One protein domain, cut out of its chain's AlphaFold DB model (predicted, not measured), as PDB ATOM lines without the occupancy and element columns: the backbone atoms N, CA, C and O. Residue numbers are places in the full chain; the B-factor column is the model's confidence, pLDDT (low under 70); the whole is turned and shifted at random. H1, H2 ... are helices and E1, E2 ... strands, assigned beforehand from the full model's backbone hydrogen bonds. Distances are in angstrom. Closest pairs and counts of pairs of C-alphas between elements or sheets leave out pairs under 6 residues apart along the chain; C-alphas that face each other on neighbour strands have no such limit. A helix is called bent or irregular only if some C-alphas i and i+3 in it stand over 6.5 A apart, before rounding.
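This is residues 166 to 218 and 487 to 640 of the 1203 residues of an uncharacterized protein of Gymnopilus dilepis (UniProt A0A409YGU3). A small three-stranded sheet, E1 E2 E5, with H2 at its E1 edge, and the hairpin E3 E4, with H3 packed on E3, make one end of the domain; H4, H6 and the long helix H7 make the other end, and long links without named elements run between the two. H5 lies near the middle, H8 is apart from the other helices, and residues 604 to 610, of which 604 to 608 belong to H7, stick out free. The printed part has 207 residues, with eight named helices and five named strands in the order H1 H2 E1 E2 H3 H4 E3 E4 E5 H5 H6 H7 H8; the class is mixed, helices and strands, though under half of the residues, 95, are in named elements. The three-stranded sheet is mixed and runs E1 E2 E5, while E3 and E4 are antiparallel. The whole is compact, with a radius of gyration of the C-alphas of 18.4 A and spans of 59 by 43 by 32 A.

H1, residues 166 to 171, and H2, residues 175 to 186, touch only at the corner, and only just, with 3 pairs of C-alphas within 8 A; the closest are those of Ile 169 and Thr 175, 5.8 A apart. E1, residues 189 to 193, and E2, residues 196 to 199, form an antiparallel hairpin, with N 190 and O 198 at 2.9 A, within hydrogen-bond range. E2 is the inner strand, and its other neighbour is E5, residues 535 to 537, parallel at 34 degrees, with N 537 and O 197 at 2.8 A. H2 only grazes this sheet, with its residues 179 to 183; the closest C-alphas of H2 and E1 are those of His 183 and Val 190, 6.6 A apart. H3, residues 202 to 209, is only just on the sheet, with 5 pairs of C-alphas within 10 A, and only grazes it with residues 205 to 209. E3, residues 519 to 523, and E4, residues 526 to 530, form the second hairpin, with N 521 and O 528 at 2.9 A; the closest C-alphas of H3 and E3 are those of Gln 207 and Leu 521, 6.6 A apart. H5, residues 540 to 543, touches H2, with the C-alphas of Lys 180 and Val 542 5.3 A apart as the closest. H4, residues 488 to 500, touches H6, residues 559 to 562, with the C-alphas of Ala 492 and Pro 559 closest at 4.9 A. With its residues 490 to 494 alone, H4 touches H7, residues 591 to 608, at a steep tilt of 66 degrees, opposite ways; the closest C-alphas are those of Leu 490 and Arg 599, 7.2 A apart. H8, residues 619 to 626, is apart from H7 and touches no helix. In H1, H2, H4 and H7 every O i to N i+4 pair is within hydrogen-bond range; in H3 and in H8 it is 2 of 4, and H5 and H6 are too short for such a pair.

H1 begins at C-alpha 166, (150.163, 111.354, 114.581). H2 is 16.0 A long from first to last C-alpha, H4 18.4 A and H7 26.1 A. H7 runs from C-alpha 591 at (132.720, 134.969, 112.939) to C-alpha 608 at (142.066, 150.790, 131.447). E3 is 13.0 A long, E4 12.8 A and E1 12.4 A; E2 is 10.3 A and E5 6.8 A. H3 is 10.9 A long and only just irregular, with C-alphas 203 and 206 6.7 A apart. H1 is 8.5 A long, H5 5.0 A and H6 6.0 A. H8, 10.4 A long, ends at C-alpha 626, (152.876, 126.025, 126.471).

The two C-alphas farthest apart are those of Gly 515 and Asp 610, 59.2 A. Residues 219 to 486 are not printed, and C-alphas 218 and 487 are 40.9 A apart across the cut. The links H4 to E3, H5 to H6 and H6 to H7 are long, with 18, 15 and 28 residues. Residues 550 to 551 pair with 572 to 573, antiparallel, as do 628 to 629 with 633 to 634. The mean pLDDT of the printed part is 87.3; 19 residues are under 70, namely 565 to 568, 614 to 622, 632 and 636 to 640.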
ATOM      1  N   GLY A 166     150.899 110.085 114.620       80.31
ATOM      2  CA  GLY A 166     150.163 111.354 114.581       80.31
ATOM      3  C   GLY A 166     149.263 111.550 115.806       80.31
ATOM      4  O   GLY A 166     149.227 112.636 116.375       80.31
ATOM      5  N   THR A 167     148.617 110.485 116.286       78.81
ATOM      6  CA  THR A 167     147.843 110.495 117.536       78.81
ATOM      7  C   THR A 167     148.716 110.795 118.752       78.81
ATOM      8  O   THR A 167     148.302 111.547 119.627       78.81
ATOM      9  N   TRP A 168     149.932 110.250 118.814       81.19
ATOM     10  CA  TRP A 168     150.886 110.546 119.885       81.19
ATOM     11  C   TRP A 168     151.365 112.007 119.854       81.19
ATOM     12  O   TRP A 168     151.482 112.640 120.903       81.19
ATOM     13  N   ILE A 169     151.574 112.581 118.667       83.88
ATOM     14  CA  ILE A 169     151.895 114.011 118.514       83.88
ATOM     15  C   ILE A 169     150.716 114.888 118.962       83.88
ATOM     16  O   ILE A 169     150.911 115.864 119.689       83.88
ATOM     17  N   ALA A 170     149.491 114.511 118.594       79.69
ATOM     18  CA  ALA A 170     148.277 115.193 119.032       79.69
ATOM     19  C   ALA A 170     148.036 115.060 120.541       79.69
ATOM     20  O   ALA A 170     147.592 116.003 121.192       79.69
ATOM     21  N   TYR A 171     148.398 113.919 121.131       79.31
ATOM     22  CA  TYR A 171     148.402 113.740 122.581       79.31
ATOM     23  C   TYR A 171     149.383 114.690 123.285       79.31
ATOM     24  O   TYR A 171     149.103 115.133 124.395       79.31
ATOM     25  N   LYS A 172     150.488 115.067 122.634       80.81
ATOM     26  CA  LYS A 172     151.412 116.102 123.126       80.81
ATOM     27  C   LYS A 172     150.944 117.538 122.854       80.81
ATOM     28  O   LYS A 172     151.629 118.470 123.263       80.81
ATOM     29  N   GLY A 173     149.844 117.732 122.123       82.38
ATOM     30  CA  GLY A 173     149.342 119.055 121.746       82.38
ATOM     31  C   GLY A 173     150.218 119.798 120.727       82.38
ATOM     32  O   GLY A 173     150.132 121.017 120.625       82.38
ATOM     33  N   LYS A 174     151.095 119.112 119.978       88.56
ATOM     34  CA  LYS A 174     152.082 119.757 119.079       88.56
ATOM     35  C   LYS A 174     151.839 119.502 117.589       88.56
ATOM     36  O   LYS A 174     152.760 119.629 116.785       88.56
ATOM     37  N   THR A 175     150.609 119.162 117.202       88.88
ATOM     38  CA  THR A 175     150.272 118.826 115.808       88.88
ATOM     39  C   THR A 175     150.564 119.977 114.848       88.88
ATOM     40  O   THR A 175     151.192 119.745 113.824       88.88
ATOM     41  N   HIS A 176     150.184 121.213 115.179       90.31
ATOM     42  CA  HIS A 176     150.462 122.392 114.350       90.31
ATOM     43  C   HIS A 176     151.959 122.622 114.056       90.31
ATOM     44  O   HIS A 176     152.310 122.895 112.909       90.31
ATOM     45  N   LEU A 177     152.844 122.449 115.051       91.75
ATOM     46  CA  LEU A 177     154.298 122.570 114.860       91.75
ATOM     47  C   LEU A 177     154.839 121.451 113.976       91.75
ATOM     48  O   LEU A 177     155.613 121.704 113.057       91.75
ATOM     49  N   TYR A 178     154.390 120.221 114.219       92.38
ATOM     50  CA  TYR A 178     154.813 119.080 113.417       92.38
ATOM     51  C   TYR A 178     154.323 119.189 111.967       92.38
ATOM     52  O   TYR A 178     155.069 118.902 111.040       92.38
ATOM     53  N   MET A 179     153.099 119.673 111.738       92.50
ATOM     54  CA  MET A 179     152.602 119.952 110.385       92.50
ATOM     55  C   MET A 179     153.436 121.028 109.685       92.50
ATOM     56  O   MET A 179     153.689 120.898 108.489       92.50
ATOM     57  N   LYS A 180     153.893 122.054 110.417       93.19
ATOM     58  CA  LYS A 180     154.815 123.054 109.872       93.19
ATOM     59  C   LYS A 180     156.128 122.402 109.437       93.19
ATOM     60  O   LYS A 180     156.504 122.546 108.284       93.19
ATOM     61  N   GLU A 181     156.756 121.614 110.310       94.62
ATOM     62  CA  GLU A 181     157.999 120.884 110.008       94.62
ATOM     63  C   GLU A 181     157.857 119.988 108.766       94.62
ATOM     64  O   GLU A 181     158.735 119.954 107.903       94.62
ATOM     65  N   LEU A 182     156.724 119.291 108.638       95.12
ATOM     66  CA  LEU A 182     156.436 118.454 107.478       95.12
ATOM     67  C   LEU A 182     156.351 119.262 106.182       95.12
ATOM     68  O   LEU A 182     156.931 118.850 105.181       95.12
ATOM     69  N   HIS A 183     155.649 120.392 106.186       96.00
ATOM     70  CA  HIS A 183     155.534 121.244 105.003       96.00
ATOM     71  C   HIS A 183     156.837 121.987 104.679       96.00
ATOM     72  O   HIS A 183     157.179 122.103 103.505       96.00
ATOM     73  N   ASP A 184     157.606 122.397 105.693       93.25
ATOM     74  CA  ASP A 184     158.945 122.972 105.521       93.25
ATOM     75  C   ASP A 184     159.912 121.950 104.881       93.25
ATOM     76  O   ASP A 184     160.774 122.320 104.089       93.25
ATOM     77  N   THR A 185     159.754 120.656 105.194       95.69
ATOM     78  CA  THR A 185     160.636 119.576 104.711       95.69
ATOM     79  C   THR A 185     160.221 119.012 103.350       95.69
ATOM     80  O   THR A 185     161.064 118.760 102.493       95.69
ATOM     81  N   TYR A 186     158.928 118.740 103.162       95.25
ATOM     82  CA  TYR A 186     158.410 117.968 102.025       95.25
ATOM     83  C   TYR A 186     157.649 118.822 101.000       95.25
ATOM     84  O   TYR A 186     157.266 118.304  99.952       95.25
ATOM     85  N   GLY A 187     157.443 120.113 101.276       93.81
ATOM     86  CA  GLY A 187     156.827 121.065 100.357       93.81
ATOM     87  C   GLY A 187     155.310 121.244 100.537       93.81
ATOM     88  O   GLY A 187     154.740 120.921 101.584       93.81
ATOM     89  N   PRO A 188     154.617 121.796  99.523       92.69
ATOM     90  CA  PRO A 188     153.241 122.269  99.667       92.69
ATOM     91  C   PRO A 188     152.201 121.155  99.796       92.69
ATOM     92  O   PRO A 188     151.114 121.428 100.294       92.69
ATOM     93  N   ILE A 189     152.504 119.915  99.387       94.81
ATOM     94  CA  ILE A 189     151.597 118.760  99.490       94.81
ATOM     95  C   ILE A 189     152.337 117.589 100.139       94.81
ATOM     96  O   ILE A 189     153.309 117.078  99.586       94.81
ATOM     97  N   VAL A 190     151.848 117.127 101.293       96.19
ATOM     98  CA  VAL A 190     152.522 116.106 102.112       96.19
ATOM     99  C   VAL A 190     151.555 114.997 102.509       96.19
ATOM    100  O   VAL A 190     150.422 115.255 102.906       96.19
ATOM    101  N   ARG A 191     151.995 113.738 102.455       94.75
ATOM    102  CA  ARG A 191     151.260 112.583 102.980       94.75
ATOM    103  C   ARG A 191     151.465 112.476 104.491       94.75
ATOM    104  O   ARG A 191     152.536 112.095 104.959       94.75
ATOM    105  N   ILE A 192     150.409 112.781 105.243       92.75
ATOM    106  CA  ILE A 192     150.414 112.875 106.715       92.75
ATOM    107  C   ILE A 192     149.720 111.694 107.408       92.75
ATOM    108  O   ILE A 192     149.616 111.641 108.632       92.75
ATOM    109  N   GLY A 193     149.246 110.726 106.631       90.12
ATOM    110  CA  GLY A 193     148.657 109.489 107.122       90.12
ATOM    111  C   GLY A 193     148.604 108.427 106.022       90.12
ATOM    112  O   GLY A 193     148.910 108.722 104.860       90.12
ATOM    113  N   PRO A 194     148.152 107.197 106.338       88.25
ATOM    114  CA  PRO A 194     148.010 106.149 105.338       88.25
ATOM    115  C   PRO A 194     147.129 106.594 104.166       88.25
ATOM    116  O   PRO A 194     147.578 106.519 103.027       88.25
ATOM    117  N   ASN A 195     145.965 107.182 104.465       88.94
ATOM    118  CA  ASN A 195     144.973 107.654 103.491       88.94
ATOM    119  C   ASN A 195     144.737 109.177 103.603       88.94
ATOM    120  O   ASN A 195     143.601 109.641 103.512       88.94
ATOM    121  N   GLU A 196     145.772 109.966 103.915       91.31
ATOM    122  CA  GLU A 196     145.604 111.404 104.158       91.31
ATOM    123  C   GLU A 196     146.748 112.255 103.601       91.31
ATOM    124  O   GLU A 196     147.925 111.985 103.860       91.31
ATOM    125  N   LEU A 197     146.373 113.308 102.875       95.19
ATOM    126  CA  LEU A 197     147.250 114.382 102.417       95.19
ATOM    127  C   LEU A 197     147.025 115.656 103.236       95.19
ATOM    128  O   LEU A 197     145.954 115.866 103.794       95.19
ATOM    129  N   SER A 198     148.017 116.531 103.257       96.12
ATOM    130  CA  SER A 198     147.954 117.895 103.773       96.12
ATOM    131  C   SER A 198     148.438 118.846 102.689       96.12
ATOM    132  O   SER A 198     149.407 118.517 102.003       96.12
ATOM    133  N   THR A 199     147.782 119.996 102.520       95.44
ATOM    134  CA  THR A 199     148.182 121.014 101.542       95.44
ATOM    135  C   THR A 199     148.222 122.423 102.125       95.44
ATOM    136  O   THR A 199     147.338 122.810 102.890       95.44
ATOM    137  N   THR A 200     149.231 123.198 101.725       94.81
ATOM    138  CA  THR A 200     149.340 124.646 101.974       94.81
ATOM    139  C   THR A 200     149.138 125.466 100.702       94.81
ATOM    140  O   THR A 200     149.426 126.659 100.680       94.81
ATOM    141  N   ASP A 201     148.663 124.862  99.611       94.19
ATOM    142  CA  ASP A 201     148.448 125.591  98.365       94.19
ATOM    143  C   ASP A 201     147.117 126.359  98.353       94.19
ATOM    144  O   ASP A 201     146.047 125.768  98.547       94.19
ATOM    145  N   LYS A 202     147.167 127.682  98.124       92.62
ATOM    146  CA  LYS A 202     145.976 128.539  98.202       92.62
ATOM    147  C   LYS A 202     144.962 128.238  97.097       92.62
ATOM    148  O   LYS A 202     143.769 128.435  97.319       92.62
ATOM    149  N   ASP A 203     145.408 127.748  95.938       92.44
ATOM    150  CA  ASP A 203     144.543 127.546  94.766       92.44
ATOM    151  C   ASP A 203     143.694 126.268  94.896       92.44
ATOM    152  O   ASP A 203     142.644 126.115  94.261       92.44
ATOM    153  N   LEU A 204     144.081 125.377  95.814       93.69
ATOM    154  CA  LEU A 204     143.299 124.204  96.196       93.69
ATOM    155  C   LEU A 204     142.216 124.521  97.238       93.69
ATOM    156  O   LEU A 204     141.233 123.785  97.339       93.69
ATOM    157  N   ILE A 205     142.336 125.618  97.995       93.94
ATOM    158  CA  ILE A 205     141.404 125.952  99.086       93.94
ATOM    159  C   ILE A 205     139.950 126.059  98.594       93.94
ATOM    160  O   ILE A 205     139.088 125.411  99.198       93.94
ATOM    161  N   PRO A 206     139.621 126.784  97.502       92.75
ATOM    162  CA  PRO A 206     138.243 126.853  97.007       92.75
ATOM    163  C   PRO A 206     137.708 125.497  96.525       92.75
ATOM    164  O   PRO A 206     136.519 125.222  96.674       92.75
ATOM    165  N   GLN A 207     138.578 124.632  95.993       94.00
ATOM    166  CA  GLN A 207     138.218 123.295  95.505       94.00
ATOM    167  C   GLN A 207     138.005 122.283  96.640       94.00
ATOM    168  O   GLN A 207     137.306 121.289  96.450       94.00
ATOM    169  N   ILE A 208     138.602 122.525  97.812       94.50
ATOM    170  CA  ILE A 208     138.489 121.669  98.998       94.50
ATOM    171  C   ILE A 208     137.369 122.162  99.922       94.50
ATOM    172  O   ILE A 208     136.502 121.375 100.298       94.50
ATOM    173  N   LEU A 209     137.383 123.448 100.289       94.25
ATOM    174  CA  LEU A 209     136.514 124.048 101.311       94.25
ATOM    175  C   LEU A 209     135.373 124.904 100.741       94.25
ATOM    176  O   LEU A 209     134.416 125.180 101.461       94.25
ATOM    177  N   GLY A 210     135.474 125.355  99.487       90.69
ATOM    178  CA  GLY A 210     134.511 126.275  98.874       90.69
ATOM    179  C   GLY A 210     133.151 125.646  98.556       90.69
ATOM    180  O   GLY A 210     132.852 124.514  98.925       90.69
ATOM    181  N   ASN A 211     132.300 126.386  97.840       87.81
ATOM    182  CA  ASN A 211     130.917 125.969  97.551       87.81
ATOM    183  C   ASN A 211     130.820 124.679  96.721       87.81
ATOM    184  O   ASN A 211     129.883 123.910  96.898       87.81
ATOM    185  N   GLN A 212     131.792 124.439  95.838       85.00
ATOM    186  CA  GLN A 212     131.917 123.194  95.071       85.00
ATOM    187  C   GLN A 212     132.888 122.202  95.727       85.00
ATOM    188  O   GLN A 212     133.336 121.257  95.076       85.00
ATOM    189  N   GLY A 213     133.260 122.449  96.984       87.75
ATOM    190  CA  GLY A 213     134.221 121.668  97.741       87.75
ATOM    191  C   GLY A 213     133.708 120.297  98.165       87.75
ATOM    192  O   GLY A 213     132.628 119.845  97.784       87.75
ATOM    193  N   MET A 214     134.512 119.616  98.974       92.06
ATOM    194  CA  MET A 214     134.182 118.299  99.513       92.06
ATOM    195  C   MET A 214     133.539 118.415 100.905       92.06
ATOM    196  O   MET A 214     133.784 119.392 101.617       92.06
ATOM    197  N   PRO A 215     132.747 117.417 101.340       91.00
ATOM    198  CA  PRO A 215     132.260 117.341 102.714       91.00
ATOM    199  C   PRO A 215     133.368 116.989 103.716       91.00
ATOM    200  O   PRO A 215     134.486 116.607 103.353       91.00
ATOM    201  N   LYS A 216     133.048 117.102 105.010       89.62
ATOM    202  CA  LYS A 216     133.932 116.691 106.112       89.62
ATOM    203  C   LYS A 216     134.410 115.245 105.934       89.62
ATOM    204  O   LYS A 216     133.631 114.344 105.615       89.62
ATOM    205  N   GLY A 217     135.712 115.046 106.147       87.19
ATOM    206  CA  GLY A 217     136.356 113.733 106.096       87.19
ATOM    207  C   GLY A 217     136.123 112.879 107.345       87.19
ATOM    208  O   GLY A 217     135.425 113.279 108.277       87.19
ATOM    209  N   HIS A 218     136.726 111.694 107.371       80.75
ATOM    210  CA  HIS A 218     136.596 110.710 108.452       80.75
ATOM    211  C   HIS A 218     137.180 111.161 109.799       80.75
ATOM    212  O   HIS A 218     136.769 110.649 110.833       80.75
ATOM    213  N   LEU A 487     138.247 150.989 113.902       96.12
ATOM    214  CA  LEU A 487     139.637 151.105 114.360       96.12
ATOM    215  C   LEU A 487     140.567 150.223 113.518       96.12
ATOM    216  O   LEU A 487     140.575 148.990 113.629       96.12
ATOM    217  N   ALA A 488     141.305 150.846 112.601       95.38
ATOM    218  CA  ALA A 488     142.075 150.148 111.580       95.38
ATOM    219  C   ALA A 488     143.211 149.322 112.196       95.38
ATOM    220  O   ALA A 488     143.420 148.172 111.790       95.38
ATOM    221  N   PHE A 489     143.912 149.868 113.190       97.19
ATOM    222  CA  PHE A 489     145.045 149.209 113.826       97.19
ATOM    223  C   PHE A 489     144.605 148.119 114.816       97.19
ATOM    224  O   PHE A 489     145.168 147.025 114.790       97.19
ATOM    225  N   LEU A 490     143.519 148.310 115.571       97.38
ATOM    226  CA  LEU A 490     142.880 147.243 116.359       97.38
ATOM    227  C   LEU A 490     142.515 146.035 115.485       97.38
ATOM    228  O   LEU A 490     142.828 144.889 115.818       97.38
ATOM    229  N   ASN A 491     141.892 146.273 114.329       97.19
ATOM    230  CA  ASN A 491     141.572 145.201 113.386       97.19
ATOM    231  C   ASN A 491     142.834 144.557 112.786       97.19
ATOM    232  O   ASN A 491     142.847 143.349 112.537       97.19
ATOM    233  N   ALA A 492     143.893 145.334 112.555       96.94
ATOM    234  CA  ALA A 492     145.179 144.825 112.095       96.94
ATOM    235  C   ALA A 492     145.837 143.899 113.133       96.94
ATOM    236  O   ALA A 492     146.270 142.802 112.780       96.94
ATOM    237  N   VAL A 493     145.825 144.283 114.413       97.81
ATOM    238  CA  VAL A 493     146.296 143.470 115.547       97.81
ATOM    239  C   VAL A 493     145.500 142.171 115.661       97.81
ATOM    240  O   VAL A 493     146.094 141.098 115.788       97.81
ATOM    241  N   ILE A 494     144.169 142.234 115.558       97.81
ATOM    242  CA  ILE A 494     143.303 141.043 115.595       97.81
ATOM    243  C   ILE A 494     143.615 140.107 114.420       97.81
ATOM    244  O   ILE A 494     143.776 138.901 114.617       97.81
ATOM    245  N   ASN A 495     143.729 140.638 113.200       97.19
ATOM    246  CA  ASN A 495     144.017 139.824 112.018       97.19
ATOM    247  C   ASN A 495     145.413 139.196 112.082       97.19
ATOM    248  O   ASN A 495     145.558 138.011 111.779       97.19
ATOM    249  N   GLU A 496     146.426 139.944 112.522       97.00
ATOM    250  CA  GLU A 496     147.786 139.423 112.666       97.00
ATOM    251  C   GLU A 496     147.884 138.386 113.788       97.00
ATOM    252  O   GLU A 496     148.542 137.355 113.625       97.00
ATOM    253  N   THR A 497     147.144 138.585 114.883       97.06
ATOM    254  CA  THR A 497     146.998 137.574 115.936       97.06
ATOM    255  C   THR A 497     146.358 136.308 115.385       97.06
ATOM    256  O   THR A 497     146.887 135.228 115.605       97.06
ATOM    257  N   LEU A 498     145.260 136.404 114.632       96.56
ATOM    258  CA  LEU A 498     144.587 135.244 114.034       96.56
ATOM    259  C   LEU A 498     145.438 134.540 112.965       96.56
ATOM    260  O   LEU A 498     145.249 133.347 112.734       96.56
ATOM    261  N   ARG A 499     146.358 135.261 112.315       96.25
ATOM    262  CA  ARG A 499     147.309 134.710 111.340       96.25
ATOM    263  C   ARG A 499     148.383 133.879 112.040       96.25
ATOM    264  O   ARG A 499     148.697 132.769 111.614       96.25
ATOM    265  N   LEU A 500     148.944 134.407 113.127       94.38
ATOM    266  CA  LEU A 500     149.952 133.702 113.913       94.38
ATOM    267  C   LEU A 500     149.325 132.609 114.790       94.38
ATOM    268  O   LEU A 500     149.808 131.483 114.851       94.38
ATOM    269  N   PHE A 501     148.215 132.870 115.444       93.69
ATOM    270  CA  PHE A 501     147.597 131.947 116.387       93.69
ATOM    271  C   PHE A 501     146.131 131.714 116.012       93.69
ATOM    272  O   PHE A 501     145.228 132.139 116.733       93.69
ATOM    273  N   PRO A 502     145.864 131.039 114.873       93.88
ATOM    274  CA  PRO A 502     144.505 130.671 114.511       93.88
ATOM    275  C   PRO A 502     143.932 129.721 115.562       93.88
ATOM    276  O   PRO A 502     144.579 128.746 115.953       93.88
ATOM    277  N   ALA A 503     142.684 129.968 115.967       90.19
ATOM    278  CA  ALA A 503     142.022 129.184 117.009       90.19
ATOM    279  C   ALA A 503     141.937 127.685 116.674       90.19
ATOM    280  O   ALA A 503     141.972 126.863 117.582       90.19
ATOM    281  N   VAL A 504     141.866 127.328 115.383       89.62
ATOM    282  CA  VAL A 504     141.934 125.948 114.875       89.62
ATOM    283  C   VAL A 504     143.181 125.807 113.989       89.62
ATOM    284  O   VAL A 504     143.121 126.113 112.794       89.62
ATOM    285  N   PRO A 505     144.332 125.385 114.543       90.00
ATOM    286  CA  PRO A 505     145.615 125.552 113.864       90.00
ATOM    287  C   PRO A 505     145.974 124.432 112.876       90.00
ATOM    288  O   PRO A 505     146.618 124.711 111.864       90.00
ATOM    289  N   ALA A 506     145.569 123.179 113.120       84.19
ATOM    290  CA  ALA A 506     146.139 122.033 112.400       84.19
ATOM    291  C   ALA A 506     145.211 121.275 111.445       84.19
ATOM    292  O   ALA A 506     145.725 120.525 110.614       84.19
ATOM    293  N   SER A 507     143.878 121.401 111.531       83.25
ATOM    294  CA  SER A 507     143.011 120.561 110.692       83.25
ATOM    295  C   SER A 507     141.690 121.176 110.241       83.25
ATOM    296  O   SER A 507     140.873 121.609 111.050       83.25
ATOM    297  N   LEU A 508     141.452 121.101 108.929       90.81
ATOM    298  CA  LEU A 508     140.183 121.381 108.247       90.81
ATOM    299  C   LEU A 508     139.848 120.263 107.240       90.81
ATOM    300  O   LEU A 508     139.360 120.520 106.142       90.81
ATOM    301  N   GLN A 509     140.114 119.006 107.611       92.31
ATOM    302  CA  GLN A 509     140.055 117.846 106.714       92.31
ATOM    303  C   GLN A 509     138.730 117.717 105.933       92.31
ATOM    304  O   GLN A 509     137.637 117.844 106.505       92.31
ATOM    305  N   ARG A 510     138.833 117.391 104.639       93.31
ATOM    306  CA  ARG A 510     137.729 117.030 103.735       93.31
ATOM    307  C   ARG A 510     138.015 115.728 102.992       93.31
ATOM    308  O   ARG A 510     139.176 115.387 102.775       93.31
ATOM    309  N   ALA A 511     136.968 115.007 102.602       91.94
ATOM    310  CA  ALA A 511     137.096 113.770 101.831       91.94
ATOM    311  C   ALA A 511     135.933 113.598 100.840       91.94
ATOM    312  O   ALA A 511     134.829 114.073 101.123       91.94
ATOM    313  N   PRO A 512     136.138 112.888  99.716       90.50
ATOM    314  CA  PRO A 512     135.047 112.479  98.840       90.50
ATOM    315  C   PRO A 512     134.035 111.603  99.603       90.50
ATOM    316  O   PRO A 512     134.445 110.797 100.448       90.50
ATOM    317  N   PRO A 513     132.723 111.721  99.328       83.50
ATOM    318  CA  PRO A 513     131.730 110.819  99.901       83.50
ATOM    319  C   PRO A 513     132.000 109.356  99.517       83.50
ATOM    320  O   PRO A 513     132.449 109.061  98.405       83.50
ATOM    321  N   THR A 514     131.695 108.425 100.419       78.19
ATOM    322  CA  THR A 514     131.775 106.986 100.132       78.19
ATOM    323  C   THR A 514     130.829 106.622  98.982       78.19
ATOM    324  O   THR A 514     129.709 107.121  98.930       78.19
ATOM    325  N   GLY A 515     131.269 105.761  98.062       77.19
ATOM    326  CA  GLY A 515     130.483 105.332  96.901       77.19
ATOM    327  C   GLY A 515     130.515 106.298  95.711       77.19
ATOM    328  O   GLY A 515     129.774 106.097  94.753       77.19
ATOM    329  N   THR A 516     131.357 107.337  95.742       82.19
ATOM    330  CA  THR A 516     131.501 108.303  94.638       82.19
ATOM    331  C   THR A 516     132.784 108.086  93.830       82.19
ATOM    332  O   THR A 516     133.736 107.454  94.296       82.19
ATOM    333  N   SER A 517     132.808 108.606  92.596       85.62
ATOM    334  CA  SER A 517     134.017 108.613  91.756       85.62
ATOM    335  C   SER A 517     135.143 109.441  92.400       85.62
ATOM    336  O   SER A 517     134.848 110.378  93.149       85.62
ATOM    337  N   PRO A 518     136.430 109.145  92.116       88.00
ATOM    338  CA  PRO A 518     137.553 109.924  92.633       88.00
ATOM    339  C   PRO A 518     137.399 111.421  92.358       88.00
ATOM    340  O   PRO A 518     137.007 111.829  91.263       88.00
ATOM    341  N   ARG A 519     137.739 112.254  93.344       92.75
ATOM    342  CA  ARG A 519     137.739 113.705  93.173       92.75
ATOM    343  C   ARG A 519     139.041 114.146  92.515       92.75
ATOM    344  O   ARG A 519     140.111 113.784  92.989       92.75
ATOM    345  N   ILE A 520     138.948 114.960  91.467       92.50
ATOM    346  CA  ILE A 520     140.104 115.585  90.815       92.50
ATOM    347  C   ILE A 520     140.223 117.021  91.334       92.50
ATOM    348  O   ILE A 520     139.253 117.779  91.259       92.50
ATOM    349  N   LEU A 521     141.381 117.376  91.894       92.25
ATOM    350  CA  LEU A 521     141.733 118.750  92.257       92.25
ATOM    351  C   LEU A 521     142.809 119.243  91.287       92.25
ATOM    352  O   LEU A 521     143.821 118.568  91.109       92.25
ATOM    353  N   ARG A 522     142.581 120.401  90.667       90.75
ATOM    354  CA  ARG A 522     143.470 120.960  89.642       90.75
ATOM    355  C   ARG A 522     144.471 121.919  90.274       90.75
ATOM    356  O   ARG A 522     144.046 122.847  90.965       90.75
ATOM    357  N   LEU A 523     145.762 121.729  90.018       86.88
ATOM    358  CA  LEU A 523     146.828 122.631  90.452       86.88
ATOM    359  C   LEU A 523     147.782 122.891  89.284       86.88
ATOM    360  O   LEU A 523     148.609 122.038  89.004       86.88
ATOM    361  N   ALA A 524     147.667 124.057  88.638       78.69
ATOM    362  CA  ALA A 524     148.487 124.495  87.498       78.69
ATOM    363  C   ALA A 524     148.792 123.383  86.466       78.69
ATOM    364  O   ALA A 524     147.989 123.178  85.558       78.69
ATOM    365  N   ASP A 525     149.908 122.669  86.641       76.38
ATOM    366  CA  ASP A 525     150.453 121.667  85.718       76.38
ATOM    367  C   ASP A 525     150.161 120.200  86.115       76.38
ATOM    368  O   ASP A 525     150.535 119.281  85.386       76.38
ATOM    369  N   GLU A 526     149.494 119.942  87.249       83.94
ATOM    370  CA  GLU A 526     149.210 118.585  87.739       83.94
ATOM    371  C   GLU A 526     147.780 118.392  88.285       83.94
ATOM    372  O   GLU A 526     147.236 119.212  89.033       83.94
ATOM    373  N   ASP A 527     147.197 117.226  87.982       89.31
ATOM    374  CA  ASP A 527     145.938 116.761  88.567       89.31
ATOM    375  C   ASP A 527     146.182 115.899  89.822       89.31
ATOM    376  O   ASP A 527     146.867 114.862  89.814       89.31
ATOM    377  N   ILE A 528     145.552 116.294  90.928       91.19
ATOM    378  CA  ILE A 528     145.528 115.539  92.182       91.19
ATOM    379  C   ILE A 528     144.262 114.683  92.196       91.19
ATOM    380  O   ILE A 528     143.158 115.174  92.434       91.19
ATOM    381  N   VAL A 529     144.427 113.379  91.981       91.38
ATOM    382  CA  VAL A 529     143.336 112.403  92.085       91.38
ATOM    383  C   VAL A 529     143.213 111.921  93.530       91.38
ATOM    384  O   VAL A 529     144.143 111.325  94.075       91.38
ATOM    385  N   LEU A 530     142.055 112.155  94.144       91.69
ATOM    386  CA  LEU A 530     141.719 111.749  95.506       91.69
ATOM    387  C   LEU A 530     140.576 110.714  95.479       91.69
ATOM    388  O   LEU A 530     139.409 111.087  95.338       91.69
ATOM    389  N   PRO A 531     140.875 109.405  95.587       88.75
ATOM    390  CA  PRO A 531     139.851 108.360  95.612       88.75
ATOM    391  C   PRO A 531     139.031 108.374  96.904       88.75
ATOM    392  O   PRO A 531     139.486 108.884  97.932       88.75
ATOM    393  N   GLN A 532     137.867 107.717  96.889       85.44
ATOM    394  CA  GLN A 532     137.105 107.451  98.113       85.44
ATOM    395  C   GLN A 532     137.981 106.810  99.208       85.44
ATOM    396  O   GLN A 532     138.927 106.073  98.916       85.44
ATOM    397  N   GLY A 533     137.692 107.126 100.471       80.12
ATOM    398  CA  GLY A 533     138.487 106.682 101.626       80.12
ATOM    399  C   GLY A 533     139.792 107.458 101.849       80.12
ATOM    400  O   GLY A 533     140.444 107.261 102.872       80.12
ATOM    401  N   ASN A 534     140.166 108.366 100.940       89.50
ATOM    402  CA  ASN A 534     141.296 109.276 101.120       89.50
ATOM    403  C   ASN A 534     140.804 110.685 101.442       89.50
ATOM    404  O   ASN A 534     139.792 111.142 100.914       89.50
ATOM    405  N   ALA A 535     141.542 111.384 102.298       92.00
ATOM    406  CA  ALA A 535     141.211 112.737 102.715       92.00
ATOM    407  C   ALA A 535     142.356 113.713 102.441       92.00
ATOM    408  O   ALA A 535     143.517 113.320 102.328       92.00
ATOM    409  N   ILE A 536     142.014 114.996 102.375       94.88
ATOM    410  CA  ILE A 536     142.973 116.091 102.289       94.88
ATOM    411  C   ILE A 536     142.709 117.105 103.401       94.88
ATOM    412  O   ILE A 536     141.563 117.454 103.698       94.88
ATOM    413  N   ASN A 537     143.782 117.549 104.041       95.06
ATOM    414  CA  ASN A 537     143.785 118.484 105.148       95.06
ATOM    415  C   ASN A 537     144.346 119.844 104.718       95.06
ATOM    416  O   ASN A 537     145.281 119.907 103.924       95.06
ATOM    417  N   VAL A 538     143.796 120.923 105.275       95.94
ATOM    418  CA  VAL A 538     144.317 122.289 105.124       95.94
ATOM    419  C   VAL A 538     144.651 122.795 106.530       95.94
ATOM    420  O   VAL A 538     143.711 122.986 107.302       95.94
ATOM    421  N   PRO A 539     145.936 122.948 106.904       95.62
ATOM    422  CA  PRO A 539     146.347 123.417 108.228       95.62
ATOM    423  C   PRO A 539     146.519 124.952 108.258       95.62
ATOM    424  O   PRO A 539     147.523 125.453 107.739       95.62
ATOM    425  N   PRO A 540     145.595 125.728 108.872       95.81
ATOM    426  CA  PRO A 540     145.669 127.192 108.859       95.81
ATOM    427  C   PRO A 540     146.970 127.752 109.437       95.81
ATOM    428  O   PRO A 540     147.534 128.662 108.849       95.81
ATOM    429  N   TYR A 541     147.500 127.169 110.520       95.06
ATOM    430  CA  TYR A 541     148.734 127.640 111.164       95.06
ATOM    431  C   TYR A 541     149.933 127.670 110.209       95.06
ATOM    432  O   TYR A 541     150.741 128.597 110.262       95.06
ATOM    433  N   VAL A 542     150.029 126.666 109.332       95.56
ATOM    434  CA  VAL A 542     151.112 126.544 108.349       95.56
ATOM    435  C   VAL A 542     150.835 127.440 107.145       95.56
ATOM    436  O   VAL A 542     151.697 128.215 106.746       95.56
ATOM    437  N   LEU A 543     149.612 127.392 106.605       96.12
ATOM    438  CA  LEU A 543     149.198 128.210 105.462       96.12
ATOM    439  C   LEU A 543     149.360 129.716 105.735       96.12
ATOM    440  O   LEU A 543     149.799 130.466 104.868       96.12
ATOM    441  N   HIS A 544     149.023 130.165 106.946       96.19
ATOM    442  CA  HIS A 544     149.099 131.571 107.364       96.19
ATOM    443  C   HIS A 544     150.534 132.059 107.611       96.19
ATOM    444  O   HIS A 544     150.753 133.254 107.809       96.19
ATOM    445  N   ARG A 545     151.509 131.146 107.587       94.19
ATOM    446  CA  ARG A 545     152.953 131.406 107.695       94.19
ATOM    447  C   ARG A 545     153.711 131.076 106.417       94.19
ATOM    448  O   ARG A 545     154.938 131.078 106.408       94.19
ATOM    449  N   ASP A 546     153.003 130.779 105.335       94.44
ATOM    450  CA  ASP A 546     153.654 130.475 104.074       94.44
ATOM    451  C   ASP A 546     154.244 131.771 103.476       94.44
ATOM    452  O   ASP A 546     153.490 132.720 103.210       94.44
ATOM    453  N   PRO A 547     155.569 131.847 103.247       93.62
ATOM    454  CA  PRO A 547     156.211 133.045 102.710       93.62
ATOM    455  C   PRO A 547     155.728 133.404 101.297       93.62
ATOM    456  O   PRO A 547     155.883 134.553 100.892       93.62
ATOM    457  N   ARG A 548     155.095 132.473 100.559       92.94
ATOM    458  CA  ARG A 548     154.444 132.763  99.266       92.94
ATOM    459  C   ARG A 548     153.278 133.744  99.407       92.94
ATOM    460  O   ARG A 548     152.895 134.394  98.438       92.94
ATOM    461  N   TYR A 549     152.685 133.823 100.598       93.56
ATOM    462  CA  TYR A 549     151.450 134.561 100.861       93.56
ATOM    463  C   TYR A 549     151.608 135.650 101.921       93.56
ATOM    464  O   TYR A 549     150.803 136.583 101.936       93.56
ATOM    465  N   PHE A 550     152.621 135.529 102.783       93.56
ATOM    466  CA  PHE A 550     152.896 136.445 103.885       93.56
ATOM    467  C   PHE A 550     154.400 136.749 103.956       93.56
ATOM    468  O   PHE A 550     155.181 135.977 104.508       93.56
ATOM    469  N   TYR A 551     154.819 137.886 103.398       90.50
ATOM    470  CA  TYR A 551     156.226 138.309 103.333       90.50
ATOM    471  C   TYR A 551     156.357 139.819 103.598       90.50
ATOM    472  O   TYR A 551     155.418 140.556 103.289       90.50
ATOM    473  N   PRO A 552     157.483 140.315 104.148       89.25
ATOM    474  CA  PRO A 552     158.594 139.587 104.770       89.25
ATOM    475  C   PRO A 552     158.255 139.013 106.153       89.25
ATOM    476  O   PRO A 552     157.271 139.411 106.781       89.25
ATOM    477  N   LYS A 553     159.112 138.088 106.618       91.62
ATOM    478  CA  LYS A 553     159.100 137.480 107.963       91.62
ATOM    479  C   LYS A 553     157.724 136.899 108.353       91.62
ATOM    480  O   LYS A 553     157.054 137.467 109.214       91.62
ATOM    481  N   PRO A 554     157.298 135.771 107.754       92.38
ATOM    482  CA  PRO A 554     155.990 135.174 108.033       92.38
ATOM    483  C   PRO A 554     155.776 134.814 109.509       92.38
ATOM    484  O   PRO A 554     154.643 134.802 109.973       92.38
ATOM    485  N   ASP A 555     156.829 134.551 110.277       92.25
ATOM    486  CA  ASP A 555     156.701 134.194 111.694       92.25
ATOM    487  C   ASP A 555     156.699 135.409 112.645       92.25
ATOM    488  O   ASP A 555     156.466 135.242 113.838       92.25
ATOM    489  N   ALA A 556     156.929 136.630 112.145       92.44
ATOM    490  CA  ALA A 556     156.945 137.846 112.964       92.44
ATOM    491  C   ALA A 556     155.548 138.474 113.098       92.44
ATOM    492  O   ALA A 556     154.753 138.433 112.157       92.44
ATOM    493  N   PHE A 557     155.275 139.099 114.246       94.69
ATOM    494  CA  PHE A 557     154.060 139.880 114.490       94.69
ATOM    495  C   PHE A 557     154.196 141.272 113.881       94.69
ATOM    496  O   PHE A 557     154.947 142.102 114.385       94.69
ATOM    497  N   ILE A 558     153.516 141.498 112.754       94.25
ATOM    498  CA  ILE A 558     153.570 142.758 112.001       94.25
ATOM    499  C   ILE A 558     152.137 143.174 111.636       94.25
ATOM    500  O   ILE A 558     151.677 142.847 110.538       94.25
ATOM    501  N   PRO A 559     151.394 143.851 112.533       95.50
ATOM    502  CA  PRO A 559     150.044 144.343 112.253       95.50
ATOM    503  C   PRO A 559     149.957 145.227 111.001       95.50
ATOM    504  O   PRO A 559     149.008 145.121 110.225       95.50
ATOM    505  N   GLU A 560     150.971 146.042 110.721       92.50
ATOM    506  CA  GLU A 560     150.974 147.015 109.622       92.50
ATOM    507  C   GLU A 560     150.786 146.378 108.237       92.50
ATOM    508  O   GLU A 560     150.323 147.045 107.310       92.50
ATOM    509  N   ARG A 561     151.050 145.071 108.086       91.31
ATOM    510  CA  ARG A 561     150.799 144.334 106.834       91.31
ATOM    511  C   ARG A 561     149.323 144.289 106.428       91.31
ATOM    512  O   ARG A 561     149.006 143.903 105.304       91.31
ATOM    513  N   TRP A 562     148.420 144.588 107.360       92.50
ATOM    514  CA  TRP A 562     146.978 144.645 107.131       92.50
ATOM    515  C   TRP A 562     146.493 146.046 106.752       92.50
ATOM    516  O   TRP A 562     145.376 146.164 106.241       92.50
ATOM    517  N   LEU A 563     147.333 147.065 106.971       89.94
ATOM    518  CA  LEU A 563     147.081 148.467 106.637       89.94
ATOM    519  C   LEU A 563     147.572 148.841 105.233       89.94
ATOM    520  O   LEU A 563     147.107 149.822 104.658       89.94
ATOM    521  N   SER A 564     148.494 148.059 104.669       76.31
ATOM    522  CA  SER A 564     149.026 148.274 103.324       76.31
ATOM    523  C   SER A 564     147.935 148.140 102.251       76.31
ATOM    524  O   SER A 564     147.174 147.164 102.234       76.31
ATOM    525  N   THR A 565     147.880 149.099 101.324       68.62
ATOM    526  CA  THR A 565     147.013 149.036 100.137       68.62
ATOM    527  C   THR A 565     147.609 148.101  99.081       68.62
ATOM    528  O   THR A 565     148.782 147.741  99.139       68.62
ATOM    529  N   SER A 566     146.826 147.701  98.074       59.16
ATOM    530  CA  SER A 566     147.274 146.773  97.017       59.16
ATOM    531  C   SER A 566     148.434 147.288  96.148       59.16
ATOM    532  O   SER A 566     148.936 146.541  95.315       59.16
ATOM    533  N   THR A 567     148.838 148.551  96.307       57.94
ATOM    534  CA  THR A 567     149.957 149.193  95.600       57.94
ATOM    535  C   THR A 567     151.245 149.255  96.429       57.94
ATOM    536  O   THR A 567     152.277 149.655  95.900       57.94
ATOM    537  N   ASP A 568     151.201 148.896  97.715       66.81
ATOM    538  CA  ASP A 568     152.363 148.914  98.604       66.81
ATOM    539  C   ASP A 568     153.212 147.647  98.407       66.81
ATOM    540  O   ASP A 568     152.808 146.538  98.756       66.81
ATOM    541  N   THR A 569     154.411 147.799  97.838       70.12
ATOM    542  CA  THR A 569     155.338 146.685  97.581       70.12
ATOM    543  C   THR A 569     156.072 146.204  98.835       70.12
ATOM    544  O   THR A 569     156.851 145.254  98.756       70.12
ATOM    545  N   LYS A 570     155.872 146.854  99.991       83.44
ATOM    546  CA  LYS A 570     156.569 146.527 101.243       83.44
ATOM    547  C   LYS A 570     156.132 145.184 101.837       83.44
ATOM    548  O   LYS A 570     156.955 144.505 102.452       83.44
ATOM    549  N   TYR A 571     154.868 144.796 101.656       86.75
ATOM    550  CA  TYR A 571     154.300 143.570 102.220       86.75
ATOM    551  C   TYR A 571     153.537 142.762 101.168       86.75
ATOM    552  O   TYR A 571     152.725 143.293 100.418       86.75
ATOM    553  N   ILE A 572     153.733 141.444 101.170       88.94
ATOM    554  CA  ILE A 572     152.834 140.499 100.503       88.94
ATOM    555  C   ILE A 572     151.867 139.994 101.573       88.94
ATOM    556  O   ILE A 572     152.300 139.320 102.508       88.94
ATOM    557  N   THR A 573     150.577 140.319 101.440       91.56
ATOM    558  CA  THR A 573     149.509 139.880 102.358       91.56
ATOM    559  C   THR A 573     148.338 139.302 101.561       91.56
ATOM    560  O   THR A 573     147.421 140.012 101.140       91.56
ATOM    561  N   SER A 574     148.348 137.987 101.337       91.31
ATOM    562  CA  SER A 574     147.296 137.306 100.574       91.31
ATOM    563  C   SER A 574     146.036 137.077 101.410       91.31
ATOM    564  O   SER A 574     145.949 136.149 102.221       91.31
ATOM    565  N   ARG A 575     144.997 137.882 101.160       90.56
ATOM    566  CA  ARG A 575     143.697 137.739 101.839       90.56
ATOM    567  C   ARG A 575     142.988 136.417 101.522       90.56
ATOM    568  O   ARG A 575     142.195 135.961 102.335       90.56
ATOM    569  N   SER A 576     143.279 135.777 100.386       90.88
ATOM    570  CA  SER A 576     142.682 134.483 100.022       90.88
ATOM    571  C   SER A 576     143.323 133.290 100.743       90.88
ATOM    572  O   SER A 576     142.682 132.252 100.875       90.88
ATOM    573  N   ALA A 577     144.568 133.426 101.218       93.25
ATOM    574  CA  ALA A 577     145.230 132.427 102.062       93.25
ATOM    575  C   ALA A 577     144.877 132.597 103.555       93.25
ATOM    576  O   ALA A 577     145.037 131.669 104.348       93.25
ATOM    577  N   PHE A 578     144.363 133.767 103.947       95.75
ATOM    578  CA  PHE A 578     143.949 134.063 105.314       95.75
ATOM    579  C   PHE A 578     142.544 133.523 105.619       95.75
ATOM    580  O   PHE A 578     141.523 134.153 105.346       95.75
ATOM    581  N   ILE A 579     142.500 132.332 106.215       95.44
ATOM    582  CA  ILE A 579     141.268 131.573 106.502       95.44
ATOM    583  C   ILE A 579     141.063 131.218 107.994       95.44
ATOM    584  O   ILE A 579     140.740 130.070 108.304       95.44
ATOM    585  N   PRO A 580     141.216 132.153 108.953       94.19
ATOM    586  CA  PRO A 580     141.134 131.843 110.392       94.19
ATOM    587  C   PRO A 580     139.753 131.336 110.839       94.19
ATOM    588  O   PRO A 580     139.638 130.627 111.832       94.19
ATOM    589  N   PHE A 581     138.707 131.650 110.070       94.06
ATOM    590  CA  PHE A 581     137.331 131.201 110.291       94.06
ATOM    591  C   PHE A 581     136.879 130.131 109.280       94.06
ATOM    592  O   PHE A 581     135.680 129.854 109.174       94.06
ATOM    593  N   SER A 582     137.821 129.529 108.538       92.69
ATOM    594  CA  SER A 582     137.553 128.709 107.347       92.69
ATOM    595  C   SER A 582     136.779 129.485 106.256       92.69
ATOM    596  O   SER A 582     136.478 130.671 106.399       92.69
ATOM    597  N   VAL A 583     136.472 128.830 105.135       92.12
ATOM    598  CA  VAL A 583     135.718 129.392 104.000       92.12
ATOM    599  C   VAL A 583     134.659 128.406 103.497       92.12
ATOM    600  O   VAL A 583     134.688 127.226 103.843       92.12
ATOM    601  N   GLY A 584     133.713 128.903 102.695       90.75
ATOM    602  CA  GLY A 584     132.643 128.104 102.090       90.75
ATOM    603  C   GLY A 584     131.462 127.786 103.024       90.75
ATOM    604  O   GLY A 584     131.354 128.361 104.109       90.75
ATOM    605  N   PRO A 585     130.563 126.864 102.624       87.94
ATOM    606  CA  PRO A 585     129.284 126.611 103.306       87.94
ATOM    607  C   PRO A 585     129.407 126.059 104.733       87.94
ATOM    608  O   PRO A 585     128.445 126.063 105.499       87.94
ATOM    609  N   GLN A 586     130.591 125.550 105.088       88.25
ATOM    610  CA  GLN A 586     130.896 124.958 106.393       88.25
ATOM    611  C   GLN A 586     131.905 125.803 107.191       88.25
ATOM    612  O   GLN A 586     132.666 125.266 108.000       88.25
ATOM    613  N   ASN A 587     131.950 127.114 106.942       91.56
ATOM    614  CA  ASN A 587     132.765 128.063 107.697       91.56
ATOM    615  C   ASN A 587     132.206 128.336 109.113       91.56
ATOM    616  O   ASN A 587     131.096 127.918 109.475       91.56
ATOM    617  N   CYS A 588     132.977 129.054 109.932       93.06
ATOM    618  CA  CYS A 588     132.544 129.464 111.267       93.06
ATOM    619  C   CYS A 588     131.320 130.391 111.190       93.06
ATOM    620  O   CYS A 588     131.374 131.448 110.565       93.06
ATOM    621  N   VAL A 589     130.222 130.003 111.849       93.12
ATOM    622  CA  VAL A 589     129.001 130.829 111.923       93.12
ATOM    623  C   VAL A 589     129.164 132.029 112.841       93.12
ATOM    624  O   VAL A 589     128.608 133.087 112.578       93.12
ATOM    625  N   GLY A 590     129.963 131.863 113.898       92.00
ATOM    626  CA  GLY A 590     130.161 132.859 114.941       92.00
ATOM    627  C   GLY A 590     131.146 133.963 114.575       92.00
ATOM    628  O   GLY A 590     131.392 134.819 115.412       92.00
ATOM    629  N   ARG A 591     131.709 133.977 113.353       94.06
ATOM    630  CA  ARG A 591     132.720 134.969 112.939       94.06
ATOM    631  C   ARG A 591     132.310 136.419 113.254       94.06
ATOM    632  O   ARG A 591     133.150 137.125 113.802       94.06
ATOM    633  N   PRO A 592     131.087 136.889 112.930       93.94
ATOM    634  CA  PRO A 592     130.698 138.259 113.252       93.94
ATOM    635  C   PRO A 592     130.716 138.526 114.760       93.94
ATOM    636  O   PRO A 592     131.285 139.524 115.179       93.94
ATOM    637  N   LEU A 593     130.176 137.608 115.568       94.31
ATOM    638  CA  LEU A 593     130.129 137.751 117.023       94.31
ATOM    639  C   LEU A 593     131.529 137.751 117.648       94.31
ATOM    640  O   LEU A 593     131.835 138.626 118.447       94.31
ATOM    641  N   ALA A 594     132.390 136.819 117.234       94.75
ATOM    642  CA  ALA A 594     133.756 136.709 117.741       94.75
ATOM    643  C   ALA A 594     134.567 137.987 117.473       94.75
ATOM    644  O   ALA A 594     135.317 138.434 118.329       94.75
ATOM    645  N   LEU A 595     134.403 138.614 116.300       95.81
ATOM    646  CA  LEU A 595     135.086 139.877 116.001       95.81
ATOM    647  C   LEU A 595     134.594 141.032 116.882       95.81
ATOM    648  O   LEU A 595     135.403 141.873 117.261       95.81
ATOM    649  N   ILE A 596     133.301 141.074 117.219       95.06
ATOM    650  CA  ILE A 596     132.755 142.061 118.161       95.06
ATOM    651  C   ILE A 596     133.354 141.813 119.553       95.06
ATOM    652  O   ILE A 596     133.945 142.722 120.129       95.06
ATOM    653  N   GLU A 597     133.300 140.574 120.047       95.31
ATOM    654  CA  GLU A 597     133.855 140.173 121.349       95.31
ATOM    655  C   GLU A 597     135.339 140.553 121.487       95.31
ATOM    656  O   GLU A 597     135.722 141.222 122.448       95.31
ATOM    657  N   LEU A 598     136.162 140.214 120.486       96.94
ATOM    658  CA  LEU A 598     137.590 140.544 120.460       96.94
ATOM    659  C   LEU A 598     137.849 142.052 120.538       96.94
ATOM    660  O   LEU A 598     138.731 142.479 121.279       96.94
ATOM    661  N   ARG A 599     137.088 142.860 119.790       97.00
ATOM    662  CA  ARG A 599     137.258 144.321 119.773       97.00
ATOM    663  C   ARG A 599     136.906 144.943 121.115       97.00
ATOM    664  O   ARG A 599     137.695 145.725 121.630       97.00
ATOM    665  N   TYR A 600     135.762 144.571 121.688       96.12
ATOM    666  CA  TYR A 600     135.310 145.103 122.974       96.12
ATOM    667  C   TYR A 600     136.288 144.783 124.105       96.12
ATOM    668  O   TYR A 600     136.671 145.676 124.861       96.12
ATOM    669  N   VAL A 601     136.713 143.520 124.210       96.06
ATOM    670  CA  VAL A 601     137.601 143.085 125.294       96.06
ATOM    671  C   VAL A 601     138.999 143.682 125.140       96.06
ATOM    672  O   VAL A 601     139.548 144.186 126.114       96.06
ATOM    673  N   LEU A 602     139.583 143.679 123.936       96.19
ATOM    674  CA  LEU A 602     140.902 144.286 123.742       96.19
ATOM    675  C   LEU A 602     140.862 145.796 123.987       96.19
ATOM    676  O   LEU A 602     141.712 146.301 124.714       96.19
ATOM    677  N   ALA A 603     139.864 146.505 123.456       95.31
ATOM    678  CA  ALA A 603     139.761 147.950 123.631       95.31
ATOM    679  C   ALA A 603     139.657 148.344 125.114       95.31
ATOM    680  O   ALA A 603     140.409 149.206 125.566       95.31
ATOM    681  N   ILE A 604     138.807 147.670 125.903       93.00
ATOM    682  CA  ILE A 604     138.666 148.016 127.324       93.00
ATOM    683  C   ILE A 604     139.932 147.717 128.132       93.00
ATOM    684  O   ILE A 604     140.274 148.471 129.042       93.00
ATOM    685  N   LEU A 605     140.646 146.637 127.801       91.94
ATOM    686  CA  LEU A 605     141.867 146.263 128.513       91.94
ATOM    687  C   LEU A 605     143.008 147.230 128.219       91.94
ATOM    688  O   LEU A 605     143.706 147.645 129.137       91.94
ATOM    689  N   ILE A 606     143.179 147.592 126.948       93.62
ATOM    690  CA  ILE A 606     144.221 148.521 126.509       93.62
ATOM    691  C   ILE A 606     143.999 149.921 127.096       93.62
ATOM    692  O   ILE A 606     144.966 150.539 127.545       93.62
ATOM    693  N   ARG A 607     142.737 150.374 127.150       91.94
ATOM    694  CA  ARG A 607     142.337 151.664 127.730       91.94
ATOM    695  C   ARG A 607     142.562 151.734 129.241       91.94
ATOM    696  O   ARG A 607     143.050 152.739 129.740       91.94
ATOM    697  N   ASN A 608     142.170 150.696 129.985       88.38
ATOM    698  CA  ASN A 608     142.066 150.790 131.447       88.38
ATOM    699  C   ASN A 608     143.242 150.190 132.230       88.38
ATOM    700  O   ASN A 608     143.305 150.410 133.440       88.38
ATOM    701  N   PHE A 609     144.138 149.421 131.601       87.06
ATOM    702  CA  PHE A 609     145.192 148.697 132.318       87.06
ATOM    703  C   PHE A 609     146.565 148.867 131.673       87.06
ATOM    704  O   PHE A 609     146.741 148.556 130.497       87.06
ATOM    705  N   ASP A 610     147.556 149.244 132.484       84.81
ATOM    706  CA  ASP A 610     148.981 149.126 132.165       84.81
ATOM    707  C   ASP A 610     149.456 147.696 132.430       84.81
ATOM    708  O   ASP A 610     149.594 147.261 133.576       84.81
ATOM    709  N   MET A 611     149.682 146.935 131.361       86.88
ATOM    710  CA  MET A 611     149.996 145.508 131.452       86.88
ATOM    711  C   MET A 611     151.476 145.236 131.142       86.88
ATOM    712  O   MET A 611     152.045 145.809 130.220       86.88
ATOM    713  N   SER A 612     152.109 144.329 131.895       80.81
ATOM    714  CA  SER A 612     153.489 143.864 131.657       80.81
ATOM    715  C   SER A 612     153.705 142.425 132.154       80.81
ATOM    716  O   SER A 612     152.961 141.923 132.995       80.81
ATOM    717  N   PHE A 613     154.708 141.711 131.634       80.62
ATOM    718  CA  PHE A 613     154.973 140.326 132.050       80.62
ATOM    719  C   PHE A 613     155.490 140.209 133.494       80.62
ATOM    720  O   PHE A 613     156.162 141.096 134.011       80.62
ATOM    721  N   ALA A 614     155.219 139.070 134.149       66.88
ATOM    722  CA  ALA A 614     155.559 138.870 135.557       66.88
ATOM    723  C   ALA A 614     157.051 138.760 135.914       66.88
ATOM    724  O   ALA A 614     157.394 138.959 137.081       66.88
ATOM    725  N   GLN A 615     157.925 138.389 134.971       56.44
ATOM    726  CA  GLN A 615     159.355 138.131 135.204       56.44
ATOM    727  C   GLN A 615     160.190 138.465 133.954       56.44
ATOM    728  O   GLN A 615     159.746 138.179 132.846       56.44
ATOM    729  N   ASP A 616     161.433 138.938 134.133       48.72
ATOM    730  CA  ASP A 616     162.425 139.239 133.068       48.72
ATOM    731  C   ASP A 616     162.935 137.999 132.288       48.72
ATOM    732  O   ASP A 616     163.898 138.059 131.521       48.72
ATOM    733  N   VAL A 617     162.326 136.828 132.488       45.69
ATOM    734  CA  VAL A 617     162.692 135.590 131.793       45.69
ATOM    735  C   VAL A 617     161.953 135.557 130.467       45.69
ATOM    736  O   VAL A 617     160.739 135.655 130.479       45.69
ATOM    737  N   CYS A 618     162.678 135.367 129.358       51.25
ATOM    738  CA  CYS A 618     162.209 135.257 127.968       51.25
ATOM    739  C   CYS A 618     160.862 134.506 127.802       51.25
ATOM    740  O   CYS A 618     160.826 133.326 127.418       51.25
ATOM    741  N   VAL A 619     159.752 135.208 128.085       55.28
ATOM    742  CA  VAL A 619     158.365 134.712 128.052       55.28
ATOM    743  C   VAL A 619     158.029 134.237 126.647       55.28
ATOM    744  O   VAL A 619     157.318 133.246 126.488       55.28
ATOM    745  N   GLN A 620     158.653 134.852 125.639       53.28
ATOM    746  CA  GLN A 620     158.493 134.497 124.238       53.28
ATOM    747  C   GLN A 620     158.798 133.014 123.967       53.28
ATOM    748  O   GLN A 620     158.034 132.315 123.305       53.28
ATOM    749  N   SER A 621     159.872 132.484 124.564       58.12
ATOM    750  CA  SER A 621     160.249 131.075 124.397       58.12
ATOM    751  C   SER A 621     159.380 130.099 125.198       58.12
ATOM    752  O   SER A 621     159.350 128.909 124.886       58.12
ATOM    753  N   GLN A 622     158.694 130.571 126.243       65.81
ATOM    754  CA  GLN A 622     157.892 129.733 127.136       65.81
ATOM    755  C   GLN A 622     156.419 129.682 126.723       65.81
ATOM    756  O   GLN A 622     155.839 128.599 126.764       65.81
ATOM    757  N   TRP A 623     155.833 130.801 126.287       78.75
ATOM    758  CA  TRP A 623     154.421 130.882 125.899       78.75
ATOM    759  C   TRP A 623     154.099 129.953 124.728       78.75
ATOM    760  O   TRP A 623     153.262 129.063 124.854       78.75
ATOM    761  N   GLU A 624     154.850 130.051 123.629       74.38
ATOM    762  CA  GLU A 624     154.647 129.190 122.456       74.38
ATOM    763  C   GLU A 624     154.896 127.702 122.763       74.38
ATOM    764  O   GLU A 624     154.244 126.811 122.212       74.38
ATOM    765  N   ARG A 625     155.790 127.401 123.716       74.44
ATOM    766  CA  ARG A 625     155.999 126.029 124.209       74.44
ATOM    767  C   ARG A 625     154.839 125.519 125.060       74.44
ATOM    768  O   ARG A 625     154.654 124.305 125.104       74.44
ATOM    769  N   GLN A 626     154.065 126.391 125.696       77.81
ATOM    770  CA  GLN A 626     152.876 126.025 126.471       77.81
ATOM    771  C   GLN A 626     151.612 125.907 125.613       77.81
ATOM    772  O   GLN A 626     150.652 125.291 126.059       77.81
ATOM    773  N   LEU A 627     151.608 126.440 124.386       82.56
ATOM    774  CA  LEU A 627     150.467 126.310 123.478       82.56
ATOM    775  C   LEU A 627     150.222 124.845 123.096       82.56
ATOM    776  O   LEU A 627     151.105 124.175 122.550       82.56
ATOM    777  N   GLU A 628     149.016 124.351 123.353       82.50
ATOM    778  CA  GLU A 628     148.609 122.988 123.016       82.50
ATOM    779  C   GLU A 628     147.472 122.991 121.997       82.50
ATOM    780  O   GLU A 628     146.390 123.512 122.233       82.50
ATOM    781  N   ASP A 629     147.697 122.354 120.858       83.00
ATOM    782  CA  ASP A 629     146.669 122.084 119.862       83.00
ATOM    783  C   ASP A 629     145.899 120.812 120.225       83.00
ATOM    784  O   ASP A 629     146.381 119.689 120.036       83.00
ATOM    785  N   ARG A 630     144.685 121.004 120.748       71.81
ATOM    786  CA  ARG A 630     143.734 119.937 121.086       71.81
ATOM    787  C   ARG A 630     142.505 119.964 120.175       71.81
ATOM    788  O   ARG A 630     141.430 119.587 120.615       71.81
ATOM    789  N   PHE A 631     142.672 120.367 118.907       70.44
ATOM    790  CA  PHE A 631     141.662 120.903 117.970       70.44
ATOM    791  C   PHE A 631     141.549 122.421 118.045       70.44
ATOM    792  O   PHE A 631     141.689 123.089 117.020       70.44
ATOM    793  N   THR A 632     141.299 122.941 119.241       69.94
ATOM    794  CA  THR A 632     141.440 124.360 119.545       69.94
ATOM    795  C   THR A 632     142.807 124.613 120.166       69.94
ATOM    796  O   THR A 632     143.390 123.726 120.794       69.94
ATOM    797  N   LEU A 633     143.356 125.804 119.949       76.12
ATOM    798  CA  LEU A 633     144.627 126.207 120.536       76.12
ATOM    799  C   LEU A 633     144.416 126.582 122.010       76.12
ATOM    800  O   LEU A 633     143.894 127.656 122.299       76.12
ATOM    801  N   HIS A 634     144.824 125.717 122.934       72.06
ATOM    802  CA  HIS A 634     144.782 125.986 124.370       72.06
ATOM    803  C   HIS A 634     146.032 126.734 124.815       72.06
ATOM    804  O   HIS A 634     147.155 126.406 124.422       72.06
ATOM    805  N   THR A 635     145.820 127.733 125.661       73.50
ATOM    806  CA  THR A 635     146.865 128.600 126.191       73.50
ATOM    807  C   THR A 635     147.267 128.185 127.604       73.50
ATOM    808  O   THR A 635     146.438 127.714 128.387       73.50
ATOM    809  N   GLY A 636     148.554 128.348 127.923       61.88
ATOM    810  CA  GLY A 636     149.066 128.208 129.286       61.88
ATOM    811  C   GLY A 636     148.680 129.396 130.171       61.88
ATOM    812  O   GLY A 636     147.936 130.283 129.754       61.88
ATOM    813  N   ALA A 637     149.202 129.427 131.397       62.75
ATOM    814  CA  ALA A 637     148.975 130.545 132.310       62.75
ATOM    815  C   ALA A 637     149.767 131.782 131.851       62.75
ATOM    816  O   ALA A 637     151.003 131.749 131.840       62.75
ATOM    817  N   LEU A 638     149.080 132.878 131.514       63.34
ATOM    818  CA  LEU A 638     149.713 134.141 131.112       63.34
ATOM    819  C   LEU A 638     149.857 135.041 132.339       63.34
ATOM    820  O   LEU A 638     148.993 135.861 132.639       63.34
ATOM    821  N   LYS A 639     150.944 134.833 133.084       61.66
ATOM    822  CA  LYS A 639     151.202 135.512 134.359       61.66
ATOM    823  C   LYS A 639     151.769 136.926 134.137       61.66
ATOM    824  O   LYS A 639     152.895 137.075 133.662       61.66
ATOM    825  N   ILE A 640     151.001 137.942 134.526       58.34
ATOM    826  CA  ILE A 640     151.381 139.369 134.696       58.34
ATOM    827  C   ILE A 640     151.822 139.573 136.160       58.34
ATOM    828  O   ILE A 640     151.366 138.784 136.961       58.34
TER     829      ILE A 640